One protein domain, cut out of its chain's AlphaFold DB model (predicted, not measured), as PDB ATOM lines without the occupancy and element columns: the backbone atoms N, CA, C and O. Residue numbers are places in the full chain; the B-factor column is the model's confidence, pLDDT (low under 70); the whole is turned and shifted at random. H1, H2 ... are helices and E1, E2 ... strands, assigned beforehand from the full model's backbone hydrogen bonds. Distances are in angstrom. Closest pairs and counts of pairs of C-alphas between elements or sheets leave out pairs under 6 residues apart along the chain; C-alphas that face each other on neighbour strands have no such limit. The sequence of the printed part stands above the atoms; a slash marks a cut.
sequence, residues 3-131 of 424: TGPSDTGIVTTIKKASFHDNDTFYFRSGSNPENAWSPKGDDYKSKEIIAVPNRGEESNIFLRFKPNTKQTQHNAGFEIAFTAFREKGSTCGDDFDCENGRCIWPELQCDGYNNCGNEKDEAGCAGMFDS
ATOM      1  N   THR A   3     -23.588 -29.697  47.787       79.50
ATOM      2  CA  THR A   3     -24.584 -30.549  48.427       79.50
ATOM      3  C   THR A   3     -25.177 -31.468  47.377       79.50
ATOM      4  O   THR A   3     -25.565 -31.020  46.299       79.50
ATOM      5  N   GLY A   4     -25.164 -32.759  47.677       72.19
ATOM      6  CA  GLY A   4     -25.671 -33.805  46.808       72.19
ATOM      7  C   GLY A   4     -27.154 -34.042  47.078       72.19
ATOM      8  O   GLY A   4     -27.615 -33.772  48.189       72.19
ATOM      9  N   PRO A   5     -27.901 -34.568  46.096       73.25
ATOM     10  CA  PRO A   5     -29.260 -35.050  46.316       73.25
ATOM     11  C   PRO A   5     -29.355 -36.017  47.510       73.25
ATOM     12  O   PRO A   5     -28.406 -36.747  47.813       73.25
ATOM     13  N   SER A   6     -30.520 -36.065  48.161       71.88
ATOM     14  CA  SER A   6     -30.806 -37.031  49.230       71.88
ATOM     15  C   SER A   6     -30.509 -38.465  48.778       71.88
ATOM     16  O   SER A   6     -30.836 -38.831  47.649       71.88
ATOM     17  N   ASP A   7     -29.901 -39.265  49.657       74.31
ATOM     18  CA  ASP A   7     -29.510 -40.664  49.405       74.31
ATOM     19  C   ASP A   7     -28.484 -40.870  48.269       74.31
ATOM     20  O   ASP A   7     -28.277 -41.993  47.803       74.31
ATOM     21  N   THR A   8     -27.788 -39.809  47.849       81.81
ATOM     22  CA  THR A   8     -26.642 -39.901  46.931       81.81
ATOM     23  C   THR A   8     -25.350 -39.482  47.619       81.81
ATOM     24  O   THR A   8     -25.325 -38.585  48.467       81.81
ATOM     25  N   GLY A   9     -24.257 -40.156  47.270       84.06
ATOM     26  CA  GLY A   9     -22.910 -39.740  47.625       84.06
ATOM     27  C   GLY A   9     -22.334 -38.773  46.601       84.06
ATOM     28  O   GLY A   9     -22.825 -38.670  45.482       84.06
ATOM     29  N   ILE A  10     -21.270 -38.070  46.978       86.00
ATOM     30  CA  ILE A  10     -20.481 -37.240  46.070       86.00
ATOM     31  C   ILE A  10     -19.062 -37.802  46.008       86.00
ATOM     32  O   ILE A  10     -18.391 -37.915  47.037       86.00
ATOM     33  N   VAL A  11     -18.598 -38.115  44.802       86.12
ATOM     34  CA  VAL A  11     -17.177 -38.288  44.485       86.12
ATOM     35  C   VAL A  11     -16.643 -36.939  44.019       86.12
ATOM     36  O   VAL A  11     -17.254 -36.270  43.190       86.12
ATOM     37  N   THR A  12     -15.519 -36.508  44.583       82.19
ATOM     38  CA  THR A  12     -14.792 -35.329  44.106       82.19
ATOM     39  C   THR A  12     -13.531 -35.763  43.401       82.19
ATOM     40  O   THR A  12     -12.694 -36.444  43.999       82.19
ATOM     41  N   THR A  13     -13.371 -35.268  42.180       76.25
ATOM     42  CA  THR A  13     -12.207 -35.532  41.346       76.25
ATOM     43  C   THR A  13     -11.534 -34.223  41.002       76.25
ATOM     44  O   THR A  13     -12.144 -33.310  40.449       76.25
ATOM     45  N   ILE A  14     -10.254 -34.118  41.345       71.75
ATOM     46  CA  ILE A  14      -9.459 -32.921  41.091       71.75
ATOM     47  C   ILE A  14      -8.620 -33.193  39.859       71.75
ATOM     48  O   ILE A  14      -7.593 -33.862  39.917       71.75
ATOM     49  N   LYS A  15      -9.078 -32.661  38.731       65.88
ATOM     50  CA  LYS A  15      -8.412 -32.829  37.439       65.88
ATOM     51  C   LYS A  15      -7.189 -31.930  37.310       65.88
ATOM     52  O   LYS A  15      -6.212 -32.289  36.657       65.88
ATOM     53  N   LYS A  16      -7.236 -30.754  37.937       63.31
ATOM     54  CA  LYS A  16      -6.126 -29.802  37.969       63.31
ATOM     55  C   LYS A  16      -6.069 -29.123  39.323       63.31
ATOM     56  O   LYS A  16      -7.089 -28.679  39.843       63.31
ATOM     57  N   ALA A  17      -4.863 -28.959  39.841       63.91
ATOM     58  CA  ALA A  17      -4.607 -28.120  40.992       63.91
ATOM     59  C   ALA A  17      -3.204 -27.521  40.846       63.91
ATOM     60  O   ALA A  17      -2.200 -28.206  40.978       63.91
ATOM     61  N   SER A  18      -3.134 -26.240  40.500       65.75
ATOM     62  CA  SER A  18      -1.892 -25.477  40.458       65.75
ATOM     63  C   SER A  18      -2.008 -24.369  41.492       65.75
ATOM     64  O   SER A  18      -2.729 -23.390  41.292       65.75
ATOM     65  N   PHE A  19      -1.350 -24.591  42.626       65.19
ATOM     66  CA  PHE A  19      -1.352 -23.702  43.781       65.19
ATOM     67  C   PHE A  19       0.050 -23.138  43.979       65.19
ATOM     68  O   PHE A  19       1.036 -23.853  43.801       65.19
ATOM     69  N   HIS A  20       0.150 -21.875  44.381       63.47
ATOM     70  CA  HIS A  20       1.404 -21.351  44.904       63.47
ATOM     71  C   HIS A  20       1.690 -22.001  46.269       63.47
ATOM     72  O   HIS A  20       0.760 -22.282  47.020       63.47
ATOM     73  N   ASP A  21       2.960 -22.153  46.654       61.62
ATOM     74  CA  ASP A  21       3.365 -22.720  47.960       61.62
ATOM     75  C   ASP A  21       2.693 -22.068  49.189       61.62
ATOM     76  O   ASP A  21       2.616 -22.669  50.259       61.62
ATOM     77  N   ASN A  22       2.210 -20.831  49.035       64.38
ATOM     78  CA  ASN A  22       1.573 -20.043  50.084       64.38
ATOM     79  C   ASN A  22       0.042 -19.967  49.955       64.38
ATOM     80  O   ASN A  22      -0.601 -19.323  50.792       64.38
ATOM     81  N   ASP A  23      -0.534 -20.573  48.918       68.88
ATOM     82  CA  ASP A  23      -1.977 -20.701  48.782       68.88
ATOM     83  C   ASP A  23      -2.487 -21.739  49.775       68.88
ATOM     84  O   ASP A  23      -1.870 -22.775  50.026       68.88
ATOM     85  N   THR A  24      -3.648 -21.458  50.356       71.25
ATOM     86  CA  THR A  24      -4.300 -22.407  51.260       71.25
ATOM     87  C   THR A  24      -5.540 -22.949  50.587       71.25
ATOM     88  O   THR A  24      -6.451 -22.202  50.222       71.25
ATOM     89  N   PHE A  25      -5.570 -24.262  50.412       74.81
ATOM     90  CA  PHE A  25      -6.667 -24.951  49.769       74.81
ATOM     91  C   PHE A  25      -7.062 -26.149  50.621       74.81
ATOM     92  O   PHE A  25      -6.236 -26.986  50.957       74.81
ATOM     93  N   TYR A  26      -8.322 -26.189  51.024       76.19
ATOM     94  CA  TYR A  26      -8.822 -27.122  52.017       76.19
ATOM     95  C   TYR A  26     -10.106 -27.763  51.516       76.19
ATOM     96  O   TYR A  26     -11.063 -27.063  51.175       76.19
ATOM     97  N   PHE A  27     -10.127 -29.088  51.537       77.81
ATOM     98  CA  PHE A  27     -11.306 -29.894  51.298       77.81
ATOM     99  C   PHE A  27     -11.687 -30.681  52.536       77.81
ATOM    100  O   PHE A  27     -10.830 -31.220  53.237       77.81
ATOM    101  N   ARG A  28     -12.989 -30.812  52.758       77.44
ATOM    102  CA  ARG A  28     -13.534 -31.659  53.810       77.44
ATOM    103  C   ARG A  28     -14.870 -32.251  53.394       77.44
ATOM    104  O   ARG A  28     -15.744 -31.538  52.905       77.44
ATOM    105  N   SER A  29     -15.028 -33.542  53.660       76.69
ATOM    106  CA  SER A  29     -16.321 -34.216  53.619       76.69
ATOM    107  C   SER A  29     -17.119 -33.894  54.887       76.69
ATOM    108  O   SER A  29     -16.582 -33.901  55.997       76.69
ATOM    109  N   GLY A  30     -18.402 -33.580  54.726       70.00
ATOM    110  CA  GLY A  30     -19.335 -33.358  55.827       70.00
ATOM    111  C   GLY A  30     -19.587 -34.627  56.640       70.00
ATOM    112  O   GLY A  30     -19.670 -34.542  57.862       70.00
ATOM    113  N   SER A  31     -19.621 -35.793  55.984       68.19
ATOM    114  CA  SER A  31     -19.823 -37.093  56.639       68.19
ATOM    115  C   SER A  31     -18.551 -37.696  57.232       68.19
ATOM    116  O   SER A  31     -18.637 -38.540  58.119       68.19
ATOM    117  N   ASN A  32     -17.367 -37.237  56.815       64.31
ATOM    118  CA  ASN A  32     -16.105 -37.605  57.455       64.31
ATOM    119  C   ASN A  32     -15.203 -36.376  57.698       64.31
ATOM    120  O   ASN A  32     -14.350 -36.049  56.865       64.31
ATOM    121  N   PRO A  33     -15.370 -35.703  58.854       61.84
ATOM    122  CA  PRO A  33     -14.574 -34.548  59.263       61.84
ATOM    123  C   PRO A  33     -13.064 -34.768  59.320       61.84
ATOM    124  O   PRO A  33     -12.312 -33.808  59.144       61.84
ATOM    125  N   GLU A  34     -12.636 -35.998  59.609       56.69
ATOM    126  CA  GLU A  34     -11.233 -36.344  59.854       56.69
ATOM    127  C   GLU A  34     -10.439 -36.502  58.550       56.69
ATOM    128  O   GLU A  34      -9.230 -36.288  58.532       56.69
ATOM    129  N   ASN A  35     -11.124 -36.733  57.422       57.72
ATOM    130  CA  ASN A  35     -10.530 -36.793  56.079       57.72
ATOM    131  C   ASN A  35     -10.344 -35.408  55.434       57.72
ATOM    132  O   ASN A  35     -10.395 -35.254  54.211       57.72
ATOM    133  N   ALA A  36     -10.130 -34.384  56.255       59.34
ATOM    134  CA  ALA A  36      -9.778 -33.061  55.784       59.34
ATOM    135  C   ALA A  36      -8.420 -33.090  55.067       59.34
ATOM    136  O   ALA A  36      -7.421 -33.547  55.623       59.34
ATOM    137  N   TRP A  37      -8.365 -32.588  53.837       67.44
ATOM    138  CA  TRP A  37      -7.145 -32.621  53.040       67.44
ATOM    139  C   TRP A  37      -6.829 -31.275  52.407       67.44
ATOM    140  O   TRP A  37      -7.702 -30.557  51.921       67.44
ATOM    141  N   SER A  38      -5.536 -30.965  52.424       66.62
ATOM    142  CA  SER A  38      -4.931 -29.845  51.728       66.62
ATOM    143  C   SER A  38      -3.891 -30.422  50.762       66.62
ATOM    144  O   SER A  38      -2.895 -30.967  51.243       66.62
ATOM    145  N   PRO A  39      -4.092 -30.322  49.439       63.88
ATOM    146  CA  PRO A  39      -3.062 -30.617  48.458       63.88
ATOM    147  C   PRO A  39      -1.840 -29.736  48.713       63.88
ATOM    148  O   PRO A  39      -1.971 -28.545  49.006       63.88
ATOM    149  N   LYS A  40      -0.654 -30.334  48.594       58.09
ATOM    150  CA  LYS A  40       0.633 -29.635  48.529       58.09
ATOM    151  C   LYS A  40       1.381 -30.147  47.299       58.09
ATOM    152  O   LYS A  40       1.549 -31.356  47.166       58.09
ATOM    153  N   GLY A  41       1.823 -29.251  46.418       56.62
ATOM    154  CA  GLY A  41       2.461 -29.644  45.155       56.62
ATOM    155  C   GLY A  41       1.544 -30.509  44.276       56.62
ATOM    156  O   GLY A  41       0.344 -30.250  44.204       56.62
ATOM    157  N   ASP A  42       2.095 -31.555  43.651       52.06
ATOM    158  CA  ASP A  42       1.378 -32.451  42.723       52.06
ATOM    159  C   ASP A  42       0.559 -33.578  43.395       52.06
ATOM    160  O   ASP A  42       0.000 -34.439  42.715       52.06
ATOM    161  N   ASP A  43       0.436 -33.572  44.728       55.75
ATOM    162  CA  ASP A  43      -0.249 -34.613  45.526       55.75
ATOM    163  C   ASP A  43      -1.769 -34.712  45.262       55.75
ATOM    164  O   ASP A  43      -2.459 -35.579  45.791       55.75
ATOM    165  N   TYR A  44      -2.329 -33.824  44.437       57.56
ATOM    166  CA  TYR A  44      -3.750 -33.835  44.081       57.56
ATOM    167  C   TYR A  44      -4.146 -34.948  43.111       57.56
ATOM    168  O   TYR A  44      -5.317 -35.317  43.083       57.56
ATOM    169  N   LYS A  45      -3.201 -35.488  42.332       52.53
ATOM    170  CA  LYS A  45      -3.492 -36.464  41.268       52.53
ATOM    171  C   LYS A  45      -3.926 -37.840  41.788       52.53
ATOM    172  O   LYS A  45      -4.445 -38.637  41.020       52.53
ATOM    173  N   SER A  46      -3.695 -38.135  43.064       49.78
ATOM    174  CA  SER A  46      -3.889 -39.471  43.645       49.78
ATOM    175  C   SER A  46      -4.992 -39.534  44.698       49.78
ATOM    176  O   SER A  46      -5.198 -40.597  45.288       49.78
ATOM    177  N   LYS A  47      -5.679 -38.416  44.984       61.91
ATOM    178  CA  LYS A  47      -6.552 -38.338  46.155       61.91
ATOM    179  C   LYS A  47      -8.016 -38.116  45.819       61.91
ATOM    180  O   LYS A  47      -8.430 -37.054  45.365       61.91
ATOM    181  N   GLU A  48      -8.801 -39.125  46.163       66.94
ATOM    182  CA  GLU A  48     -10.254 -39.100  46.099       66.94
ATOM    183  C   GLU A  48     -10.840 -38.550  47.396       66.94
ATOM    184  O   GLU A  48     -10.406 -38.897  48.502       66.94
ATOM    185  N   ILE A  49     -11.864 -37.708  47.264       71.62
ATOM    186  CA  ILE A  49     -12.628 -37.208  48.405       71.62
ATOM    187  C   ILE A  49     -14.071 -37.623  48.203       71.62
ATOM    188  O   ILE A  49     -14.727 -37.204  47.252       71.62
ATOM    189  N   ILE A  50     -14.549 -38.462  49.113       73.44
ATOM    190  CA  ILE A  50     -15.878 -39.052  49.036       73.44
ATOM    191  C   ILE A  50     -16.704 -38.532  50.209       73.44
ATOM    192  O   ILE A  50     -16.299 -38.624  51.373       73.44
ATOM    193  N   ALA A  51     -17.875 -37.991  49.897       75.12
ATOM    194  CA  ALA A  51     -18.929 -37.755  50.869       75.12
ATOM    195  C   ALA A  51     -20.022 -38.793  50.644       75.12
ATOM    196  O   ALA A  51     -20.651 -38.814  49.595       75.12
ATOM    197  N   VAL A  52     -20.206 -39.678  51.619       71.94
ATOM    198  CA  VAL A  52     -21.320 -40.636  51.645       71.94
ATOM    199  C   VAL A  52     -22.432 -40.031  52.504       71.94
ATOM    200  O   VAL A  52     -22.098 -39.435  53.535       71.94
ATOM    201  N   PRO A  53     -23.712 -40.144  52.123       67.75
ATOM    202  CA  PRO A  53     -24.798 -39.636  52.946       67.75
ATOM    203  C   PRO A  53     -24.946 -40.531  54.181       67.75
ATOM    204  O   PRO A  53     -24.880 -41.758  54.086       67.75
ATOM    205  N   ASN A  54     -25.177 -39.940  55.354       65.12
ATOM    206  CA  ASN A  54     -25.774 -40.709  56.446       65.12
ATOM    207  C   ASN A  54     -27.237 -40.995  56.075       65.12
ATOM    208  O   ASN A  54     -27.850 -40.202  55.364       65.12
ATOM    209  N   ARG A  55     -27.820 -42.108  56.545       57.72
ATOM    210  CA  ARG A  55     -29.233 -42.441  56.265       57.72
ATOM    211  C   ARG A  55     -30.147 -41.243  56.559       57.72
ATOM    212  O   ARG A  55     -30.322 -40.894  57.723       57.72
ATOM    213  N   GLY A  56     -30.759 -40.682  55.514       55.94
ATOM    214  CA  GLY A  56     -31.675 -39.542  55.612       55.94
ATOM    215  C   GLY A  56     -31.019 -38.155  55.657       55.94
ATOM    216  O   GLY A  56     -31.726 -37.187  55.922       55.94
ATOM    217  N   GLU A  57     -29.713 -38.034  55.404       63.47
ATOM    218  CA  GLU A  57     -28.983 -36.758  55.355       63.47
ATOM    219  C   GLU A  57     -28.329 -36.525  53.983       63.47
ATOM    220  O   GLU A  57     -27.971 -37.462  53.269       63.47
ATOM    221  N   GLU A  58     -28.149 -35.258  53.608       68.38
ATOM    222  CA  GLU A  58     -27.480 -34.869  52.363       68.38
ATOM    223  C   GLU A  58     -25.954 -35.036  52.461       68.38
ATOM    224  O   GLU A  58     -25.322 -34.698  53.469       68.38
ATOM    225  N   SER A  59     -25.332 -35.491  51.371       75.75
ATOM    226  CA  SER A  59     -23.873 -35.502  51.242       75.75
ATOM    227  C   SER A  59     -23.353 -34.089  51.036       75.75
ATOM    228  O   SER A  59     -23.759 -33.404  50.101       75.75
ATOM    229  N   ASN A  60     -22.415 -33.659  51.878       80.12
ATOM    230  CA  ASN A  60     -21.872 -32.305  51.830       80.12
ATOM    231  C   ASN A  60     -20.359 -32.309  51.643       80.12
ATOM    232  O   ASN A  60     -19.644 -33.040  52.327       80.12
ATOM    233  N   ILE A  61     -19.863 -31.437  50.766       81.75
ATOM    234  CA  ILE A  61     -18.435 -31.188  50.574       81.75
ATOM    235  C   ILE A  61     -18.133 -29.707  50.779       81.75
ATOM    236  O   ILE A  61     -18.738 -28.807  50.188       81.75
ATOM    237  N   PHE A  62     -17.161 -29.446  51.642       81.69
ATOM    238  CA  PHE A  62     -16.679 -28.117  51.964       81.69
ATOM    239  C   PHE A  62     -15.339 -27.899  51.277       81.69
ATOM    240  O   PHE A  62     -14.356 -28.562  51.597       81.69
ATOM    241  N   LEU A  63     -15.310 -26.940  50.355       83.06
ATOM    242  CA  LEU A  63     -14.092 -26.417  49.752       83.06
ATOM    243  C   LEU A  63     -13.845 -25.010  50.286       83.06
ATOM    244  O   LEU A  63     -14.748 -24.170  50.290       83.06
ATOM    245  N   ARG A  64     -12.607 -24.746  50.700       80.06
ATOM    246  CA  ARG A  64     -12.117 -23.407  51.006       80.06
ATOM    247  C   ARG A  64     -10.803 -23.178  50.280       80.06
ATOM    248  O   ARG A  64      -9.809 -23.827  50.581       80.06
ATOM    249  N   PHE A  65     -10.800 -22.203  49.384       79.19
ATOM    250  CA  PHE A  65      -9.593 -21.686  48.758       79.19
ATOM    251  C   PHE A  65      -9.336 -20.269  49.259       79.19
ATOM    252  O   PHE A  65     -10.246 -19.437  49.276       79.19
ATOM    253  N   LYS A  66      -8.108 -19.994  49.690       76.44
ATOM    254  CA  LYS A  66      -7.655 -18.655  50.048       76.44
ATOM    255  C   LYS A  66      -6.316 -18.398  49.344       76.44
ATOM    256  O   LYS A  66      -5.298 -18.934  49.799       76.44
ATOM    257  N   PRO A  67      -6.329 -17.598  48.262       71.19
ATOM    258  CA  PRO A  67      -5.122 -17.241  47.531       71.19
ATOM    259  C   PRO A  67      -4.267 -16.268  48.346       71.19
ATOM    260  O   PRO A  67      -4.803 -15.422  49.073       71.19
ATOM    261  N   ASN A  68      -2.945 -16.363  48.219       64.44
ATOM    262  CA  ASN A  68      -2.008 -15.436  48.852       64.44
ATOM    263  C   ASN A  68      -1.315 -14.581  47.784       64.44
ATOM    264  O   ASN A  68      -0.384 -15.007  47.106       64.44
ATOM    265  N   THR A  69      -1.809 -13.364  47.579       60.91
ATOM    266  CA  THR A  69      -1.398 -12.511  46.464       60.91
ATOM    267  C   THR A  69      -0.127 -11.723  46.772       60.91
ATOM    268  O   THR A  69      -0.131 -10.868  47.654       60.91
ATOM    269  N   LYS A  70       0.916 -11.920  45.946       55.12
ATOM    270  CA  LYS A  70       1.710 -10.805  45.373       55.12
ATOM    271  C   LYS A  70       2.163 -11.038  43.927       55.12
ATOM    272  O   LYS A  70       2.305 -10.054  43.215       55.12
ATOM    273  N   GLN A  71       2.314 -12.277  43.459       52.81
ATOM    274  CA  GLN A  71       2.529 -12.598  42.042       52.81
ATOM    275  C   GLN A  71       1.963 -13.991  41.754       52.81
ATOM    276  O   GLN A  71       2.521 -14.989  42.195       52.81
ATOM    277  N   THR A  72       0.847 -14.075  41.037       45.75
ATOM    278  CA  THR A  72       0.419 -15.337  40.424       45.75
ATOM    279  C   THR A  72       1.176 -15.482  39.110       45.75
ATOM    280  O   THR A  72       1.050 -14.621  38.239       45.75
ATOM    281  N   GLN A  73       1.981 -16.537  38.962       47.34
ATOM    282  CA  GLN A  73       2.459 -16.939  37.639       47.34
ATOM    283  C   GLN A  73       1.258 -17.322  36.756       47.34
ATOM    284  O   GLN A  73       0.197 -17.702  37.263       47.34
ATOM    285  N   HIS A  74       1.428 -17.207  35.439       45.38
ATOM    286  CA  HIS A  74       0.453 -17.661  34.448       45.38
ATOM    287  C   HIS A  74       0.014 -19.115  34.748       45.38
ATOM    288  O   HIS A  74       0.841 -19.939  35.133       45.38
ATOM    289  N   ASN A  75      -1.276 -19.434  34.570       50.59
ATOM    290  CA  ASN A  75      -1.889 -20.772  34.721       50.59
ATOM    291  C   ASN A  75      -2.198 -21.320  36.139       50.59
ATOM    292  O   ASN A  75      -2.633 -22.479  36.227       50.59
ATOM    293  N   ALA A  76      -2.072 -20.525  37.210       54.03
ATOM    294  CA  ALA A  76      -2.497 -20.916  38.566       54.03
ATOM    295  C   ALA A  76      -4.033 -21.052  38.685       54.03
ATOM    296  O   ALA A  76      -4.783 -20.204  38.202       54.03
ATOM    297  N   GLY A  77      -4.512 -22.125  39.318       63.38
ATOM    298  CA  GLY A  77      -5.940 -22.433  39.450       63.38
ATOM    299  C   GLY A  77      -6.225 -23.926  39.612       63.38
ATOM    300  O   GLY A  77      -5.326 -24.761  39.508       63.38
ATOM    301  N   PHE A  78      -7.487 -24.272  39.850       70.25
ATOM    302  CA  PHE A  78      -7.927 -25.653  40.030       70.25
ATOM    303  C   PHE A  78      -9.174 -25.964  39.201       70.25
ATOM    304  O   PHE A  78      -9.990 -25.088  38.931       70.25
ATOM    305  N   GLU A  79      -9.308 -27.225  38.811       71.62
ATOM    306  CA  GLU A  79     -10.457 -27.781  38.100       71.62
ATOM    307  C   GLU A  79     -10.911 -29.021  38.864       71.62
ATOM    308  O   GLU A  79     -10.120 -29.938  39.103       71.62
ATOM    309  N   ILE A  80     -12.169 -29.007  39.298       76.31
ATOM    310  CA  ILE A  80     -12.747 -30.025  40.170       76.31
ATOM    311  C   ILE A  80     -14.089 -30.439  39.584       76.31
ATOM    312  O   ILE A  80     -14.933 -29.580  39.329       76.31
ATOM    313  N   ALA A  81     -14.291 -31.741  39.438       80.69
ATOM    314  CA  ALA A  81     -15.593 -32.331  39.184       80.69
ATOM    315  C   ALA A  81     -16.188 -32.849  40.496       80.69
ATOM    316  O   ALA A  81     -15.494 -33.467  41.310       80.69
ATOM    317  N   PHE A  82     -17.477 -32.574  40.694       85.50
ATOM    318  CA  PHE A  82     -18.279 -33.147  41.768       85.50
ATOM    319  C   PHE A  82     -19.330 -34.040  41.134       85.50
ATOM    320  O   PHE A  82     -20.224 -33.555  40.440       85.50
ATOM    321  N   THR A  83     -19.224 -35.330  41.397       85.69
ATOM    322  CA  THR A  83     -20.034 -36.346  40.743       85.69
ATOM    323  C   THR A  83     -20.946 -36.982  41.771       85.69
ATOM    324  O   THR A  83     -20.481 -37.581  42.742       85.69
ATOM    325  N   ALA A  84     -22.256 -36.842  41.570       88.56
ATOM    326  CA  ALA A  84     -23.229 -37.569  42.366       88.56
ATOM    327  C   ALA A  84     -23.206 -39.054  41.970       88.56
ATOM    328  O   ALA A  84     -23.272 -39.386  40.787       88.56
ATOM    329  N   PHE A  85     -23.134 -39.941  42.959       89.88
ATOM    330  CA  PHE A  85     -23.240 -41.381  42.765       89.88
ATOM    331  C   PHE A  85     -24.305 -41.967  43.682       89.88
ATOM    332  O   PHE A  85     -24.554 -41.484  44.790       89.88
ATOM    333  N   ARG A  86     -24.901 -43.065  43.240       88.88
ATOM    334  CA  ARG A  86     -25.802 -43.886  44.044       88.88
ATOM    335  C   ARG A  86     -25.069 -45.134  44.518       88.88
ATOM    336  O   ARG A  86     -24.264 -45.700  43.779       88.88
ATOM    337  N   GLU A  87     -25.339 -45.582  45.741       87.31
ATOM    338  CA  GLU A  87     -24.834 -46.879  46.196       87.31
ATOM    339  C   GLU A  87     -25.482 -48.015  45.396       87.31
ATOM    340  O   GLU A  87     -26.690 -48.026  45.132       87.31
ATOM    341  N   LYS A  88     -24.666 -48.986  44.994       87.94
ATOM    342  CA  LYS A  88     -25.121 -50.144  44.233       87.94
ATOM    343  C   LYS A  88     -26.019 -51.016  45.111       87.94
ATOM    344  O   LYS A  88     -25.582 -51.555  46.123       87.94
ATOM    345  N   GLY A  89     -27.273 -51.172  44.685       84.62
ATOM    346  CA  GLY A  89     -28.203 -52.159  45.234       84.62
ATOM    347  C   GLY A  89     -27.898 -53.563  44.701       84.62
ATOM    348  O   GLY A  89     -26.756 -54.014  44.697       84.62
ATOM    349  N   SER A  90     -28.914 -54.268  44.196       84.31
ATOM    350  CA  SER A  90     -28.703 -55.536  43.475       84.31
ATOM    351  C   SER A  90     -28.059 -55.330  42.096       84.31
ATOM    352  O   SER A  90     -27.239 -56.140  41.672       84.31
ATOM    353  N   THR A  91     -28.402 -54.236  41.410       90.00
ATOM    354  CA  THR A  91     -27.814 -53.781  40.141       90.00
ATOM    355  C   THR A  91     -27.810 -52.248  40.089       90.00
ATOM    356  O   THR A  91     -28.465 -51.590  40.904       90.00
ATOM    357  N   CYS A  92     -27.092 -51.665  39.123       88.00
ATOM    358  CA  CYS A  92     -27.149 -50.226  38.856       88.00
ATOM    359  C   CYS A  92     -28.377 -49.797  38.029       88.00
ATOM    360  O   CYS A  92     -28.611 -48.606  37.878       88.00
ATOM    361  N   GLY A  93     -29.246 -50.719  37.596       89.62
ATOM    362  CA  GLY A  93     -30.379 -50.369  36.730       89.62
ATOM    363  C   GLY A  93     -29.885 -49.831  35.386       89.62
ATOM    364  O   GLY A  93     -29.095 -50.511  34.736       89.62
ATOM    365  N   ASP A  94     -30.334 -48.629  35.018       86.38
ATOM    366  CA  ASP A  94     -29.900 -47.919  33.806       86.38
ATOM    367  C   ASP A  94     -28.603 -47.106  34.012       86.38
ATOM    368  O   ASP A  94     -28.016 -46.651  33.035       86.38
ATOM    369  N   ASP A  95     -28.134 -46.950  35.257       89.25
ATOM    370  CA  ASP A  95     -26.898 -46.231  35.595       89.25
ATOM    371  C   ASP A  95     -25.645 -47.064  35.261       89.25
ATOM    372  O   ASP A  95     -25.662 -48.301  35.283       89.25
ATOM    373  N   PHE A  96     -24.514 -46.392  35.035       89.19
ATOM    374  CA  PHE A  96     -23.228 -47.049  34.821       89.19
ATOM    375  C   PHE A  96     -22.671 -47.645  36.117       89.19
ATOM    376  O   PHE A  96     -22.614 -46.985  37.154       89.19
ATOM    377  N   ASP A  97     -22.222 -48.900  36.046       92.25
ATOM    378  CA  ASP A  97     -21.679 -49.651  37.178       92.25
ATOM    379  C   ASP A  97     -20.163 -49.478  37.292       92.25
ATOM    380  O   ASP A  97     -19.388 -50.047  36.517       92.25
ATOM    381  N   CYS A  98     -19.737 -48.763  38.330       89.75
ATOM    382  CA  CYS A  98     -18.332 -48.512  38.630       89.75
ATOM    383  C   CYS A  98     -17.580 -49.738  39.181       89.75
ATOM    384  O   CYS A  98     -16.378 -49.655  39.420       89.75
ATOM    385  N   GLU A  99     -18.243 -50.883  39.408       90.00
ATOM    386  CA  GLU A  99     -17.683 -52.110  40.018       90.00
ATOM    387  C   GLU A  99     -17.017 -51.934  41.397       90.00
ATOM    388  O   GLU A  99     -16.546 -52.903  41.985       90.00
ATOM    389  N   ASN A 100     -17.053 -50.736  41.977       86.69
ATOM    390  CA  ASN A 100     -16.623 -50.436  43.344       86.69
ATOM    391  C   ASN A 100     -17.813 -50.221  44.298       86.69
ATOM    392  O   ASN A 100     -17.657 -49.641  45.370       86.69
ATOM    393  N   GLY A 101     -19.011 -50.670  43.908       89.12
ATOM    394  CA  GLY A 101     -20.238 -50.480  44.686       89.12
ATOM    395  C   GLY A 101     -20.927 -49.131  44.463       89.12
ATOM    396  O   GLY A 101     -21.848 -48.802  45.207       89.12
ATOM    397  N   ARG A 102     -20.518 -48.365  43.444       90.38
ATOM    398  CA  ARG A 102     -21.140 -47.096  43.045       90.38
ATOM    399  C   ARG A 102     -21.781 -47.204  41.665       90.38
ATOM    400  O   ARG A 102     -21.305 -47.952  40.812       90.38
ATOM    401  N   CYS A 103     -22.831 -46.422  41.467       92.44
ATOM    402  CA  CYS A 103     -23.497 -46.236  40.189       92.44
ATOM    403  C   CYS A 103     -23.514 -44.743  39.847       92.44
ATOM    404  O   CYS A 103     -23.866 -43.928  40.706       92.44
ATOM    405  N   ILE A 104     -23.136 -44.391  38.622       90.69
ATOM    406  CA  ILE A 104     -23.097 -43.004  38.130       90.69
ATOM    407  C   ILE A 104     -23.944 -42.857  36.866       90.69
ATOM    408  O   ILE A 104     -24.299 -43.845  36.225       90.69
ATOM    409  N   TRP A 105     -24.255 -41.619  36.491       85.62
ATOM    410  CA  TRP A 105     -25.032 -41.344  35.285       85.62
ATOM    411  C   TRP A 105     -24.296 -41.842  34.017       85.62
ATOM    412  O   TRP A 105     -23.086 -41.619  33.914       85.62
ATOM    413  N   PRO A 106     -24.961 -42.519  33.059       78.62
ATOM    414  CA  PRO A 106     -24.286 -43.177  31.932       78.62
ATOM    415  C   PRO A 106     -23.440 -42.259  31.046       78.62
ATOM    416  O   PRO A 106     -22.433 -42.702  30.501       78.62
ATOM    417  N   GLU A 107     -23.819 -40.994  30.910       76.38
ATOM    418  CA  GLU A 107     -23.147 -39.987  30.084       76.38
ATOM    419  C   GLU A 107     -21.838 -39.475  30.701       76.38
ATOM    420  O   GLU A 107     -21.112 -38.736  30.045       76.38
ATOM    421  N   LEU A 108     -21.537 -39.882  31.936       78.19
ATOM    422  CA  LEU A 108     -20.276 -39.608  32.631       78.19
ATOM    423  C   LEU A 108     -19.201 -40.659  32.324       78.19
ATOM    424  O   LEU A 108     -18.107 -40.607  32.867       78.19
ATOM    425  N   GLN A 109     -19.511 -41.641  31.475       80.94
ATOM    426  CA  GLN A 109     -18.500 -42.539  30.930       80.94
ATOM    427  C   GLN A 109     -17.653 -41.798  29.906       80.94
ATOM    428  O   GLN A 109     -18.191 -41.197  28.969       80.94
ATOM    429  N   CYS A 110     -16.338 -41.955  30.016       69.56
ATOM    430  CA  CYS A 110     -15.388 -41.450  29.047       69.56
ATOM    431  C   CYS A 110     -15.530 -39.920  28.842       69.56
ATOM    432  O   CYS A 110     -15.519 -39.423  27.713       69.56
ATOM    433  N   ASP A 111     -15.735 -39.157  29.915       62.66
ATOM    434  CA  ASP A 111     -15.842 -37.692  29.871       62.66
ATOM    435  C   ASP A 111     -14.529 -36.999  30.294       62.66
ATOM    436  O   ASP A 111     -14.406 -35.766  30.277       62.66
ATOM    437  N   GLY A 112     -13.507 -37.801  30.609       66.62
ATOM    438  CA  GLY A 112     -12.194 -37.350  31.039       66.62
ATOM    439  C   GLY A 112     -12.153 -36.913  32.502       66.62
ATOM    440  O   GLY A 112     -11.213 -36.198  32.881       66.62
ATOM    441  N   TYR A 113     -13.150 -37.269  33.309       73.38
ATOM    442  CA  TYR A 113     -13.146 -37.152  34.761       73.38
ATOM    443  C   TYR A 113     -13.301 -38.547  35.367       73.38
ATOM    444  O   TYR A 113     -14.088 -39.348  34.907       73.38
ATOM    445  N   ASN A 114     -12.559 -38.846  36.433       76.69
ATOM    446  CA  ASN A 114     -12.755 -40.078  37.198       76.69
ATOM    447  C   ASN A 114     -14.016 -39.941  38.070       76.69
ATOM    448  O   ASN A 114     -13.926 -39.638  39.261       76.69
ATOM    449  N   ASN A 115     -15.194 -40.095  37.480       84.06
ATOM    450  CA  ASN A 115     -16.485 -39.978  38.150       84.06
ATOM    451  C   ASN A 115     -16.763 -41.174  39.065       84.06
ATOM    452  O   ASN A 115     -17.432 -41.027  40.091       84.06
ATOM    453  N   CYS A 116     -16.221 -42.350  38.742       84.62
ATOM    454  CA  CYS A 116     -16.373 -43.529  39.588       84.62
ATOM    455  C   CYS A 116     -15.507 -43.499  40.856       84.62
ATOM    456  O   CYS A 116     -15.815 -44.198  41.834       84.62
ATOM    457  N   GLY A 117     -14.426 -42.716  40.874       80.00
ATOM    458  CA  GLY A 117     -13.385 -42.805  41.901       80.00
ATOM    459  C   GLY A 117     -12.662 -44.158  41.865       80.00
ATOM    460  O   GLY A 117     -12.471 -44.792  42.893       80.00
ATOM    461  N   ASN A 118     -12.425 -44.698  40.672       80.62
ATOM    462  CA  ASN A 118     -11.524 -45.833  40.417       80.62
ATOM    463  C   ASN A 118     -11.114 -45.919  38.932       80.62
ATOM    464  O   ASN A 118     -10.662 -46.973  38.488       80.62
ATOM    465  N   GLU A 119     -11.324 -44.837  38.176       77.38
ATOM    466  CA  GLU A 119     -11.074 -44.684  36.738       77.38
ATOM    467  C   GLU A 119     -11.833 -45.670  35.846       77.38
ATOM    468  O   GLU A 119     -11.531 -45.801  34.663       77.38
ATOM    469  N   LYS A 120     -12.829 -46.385  36.378       82.94
ATOM    470  CA  LYS A 120     -13.517 -47.409  35.595       82.94
ATOM    471  C   LYS A 120     -14.408 -46.828  34.504       82.94
ATOM    472  O   LYS A 120     -14.503 -47.404  33.426       82.94
ATOM    473  N   ASP A 121     -15.058 -45.713  34.787       78.12
ATOM    474  CA  ASP A 121     -15.802 -44.929  33.803       78.12
ATOM    475  C   ASP A 121     -14.924 -44.415  32.660       78.12
ATOM    476  O   ASP A 121     -15.423 -44.184  31.565       78.12
ATOM    477  N   GLU A 122     -13.614 -44.347  32.886       78.44
ATOM    478  CA  GLU A 122     -12.604 -43.980  31.895       78.44
ATOM    479  C   GLU A 122     -11.863 -45.209  31.323       78.44
ATOM    480  O   GLU A 122     -10.983 -45.087  30.468       78.44
ATOM    481  N   ALA A 123     -12.211 -46.424  31.764       75.06
ATOM    482  CA  ALA A 123     -11.545 -47.656  31.363       75.06
ATOM    483  C   ALA A 123     -12.234 -48.315  30.162       75.06
ATOM    484  O   ALA A 123     -13.451 -48.466  30.102       75.06
ATOM    485  N   GLY A 124     -11.435 -48.817  29.214       62.84
ATOM    486  CA  GLY A 124     -11.967 -49.612  28.105       62.84
ATOM    487  C   GLY A 124     -12.783 -48.805  27.094       62.84
ATOM    488  O   GLY A 124     -13.544 -49.398  26.328       62.84
ATOM    489  N   CYS A 125     -12.574 -47.486  27.035       66.75
ATOM    490  CA  CYS A 125     -13.066 -46.591  25.990       66.75
ATOM    491  C   CYS A 125     -12.396 -46.898  24.621       66.75
ATOM    492  O   CYS A 125     -11.848 -46.021  23.957       66.75
ATOM    493  N   ALA A 126     -12.422 -48.153  24.159       44.03
ATOM    494  CA  ALA A 126     -11.863 -48.590  22.883       44.03
ATOM    495  C   ALA A 126     -12.793 -48.161  21.737       44.03
ATOM    496  O   ALA A 126     -13.751 -48.848  21.386       44.03
ATOM    497  N   GLY A 127     -12.506 -46.983  21.186       47.31
ATOM    498  CA  GLY A 127     -13.333 -46.296  20.191       47.31
ATOM    499  C   GLY A 127     -13.753 -44.886  20.606       47.31
ATOM    500  O   GLY A 127     -14.283 -44.163  19.767       47.31
ATOM    501  N   MET A 128     -13.470 -44.479  21.851       43.19
ATOM    502  CA  MET A 128     -13.677 -43.099  22.296       43.19
ATOM    503  C   MET A 128     -12.454 -42.484  22.989       43.19
ATOM    504  O   MET A 128     -12.218 -41.303  22.784       43.19
ATOM    505  N   PHE A 129     -11.602 -43.238  23.690       43.00
ATOM    506  CA  PHE A 129     -10.378 -42.709  24.303       43.00
ATOM    507  C   PHE A 129      -9.301 -43.787  24.388       43.00
ATOM    508  O   PHE A 129      -9.160 -44.487  25.380       43.00
ATOM    509  N   ASP A 130      -8.507 -43.879  23.329       30.92
ATOM    510  CA  ASP A 130      -7.104 -44.254  23.448       30.92
ATOM    511  C   ASP A 130      -6.331 -43.222  22.623       30.92
ATOM    512  O   ASP A 130      -6.331 -43.259  21.395       30.92
ATOM    513  N   SER A 131      -5.693 -42.266  23.304       40.22
ATOM    514  CA  SER A 131      -4.710 -41.345  22.711       40.22
ATOM    515  C   SER A 131      -5.228 -40.437  21.578       40.22
ATOM    516  O   SER A 131      -4.751 -40.515  20.445       40.22
TER     517      SER A 131
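AT A GLANCE: This is residues 3 to 131 of the 424 residues of the protein "Hypothetical protein" of Oppiella nova (UniProt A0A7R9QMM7). With little regular structure, this is a small, flat strand sandwich: sheet E3 E1 E5 E6 and sheet E2 E4 are partly face to face, and an unnamed tail, residues 105 to 131, follows E6. The 129 printed residues, under half in named elements, run E1 E2 H1 E3 E4 E5 E6, mostly strand, both sheets antiparallel. The whole is compact, radius of gyration of the C-alphas 16.1 A, spanning 53 by 41 by 18 A.

IN THESE COORDINATES: E1, residues 9 to 18, 26.4 A, starts at C-alpha 9 (-22.910, -39.740, 47.625) and bends by 55 degrees at residue 15. E2 is 24 to 29, 17.0 A; H1 43 to 46; E3 49 to 51; E4 60 to 66, 19.8 A; E5 77 to 87, 31.6 A; E6 102 to 104.

HOW THE PARTS SIT: In the twisted larger sheet, E1 and E5 are antiparallel neighbours, with N 11 and O 83 within hydrogen-bond range at 2.8 A. Hairpin E5 and E6 has N 86 and O 103, 2.9 A. H1, too short for an O i to N i+4 pair, is on this sheet.

THE WHOLE: The printed part has no cut; links E2 to H1 and E5 to E6 are long. Mean pLDDT of the printed part is 71.5.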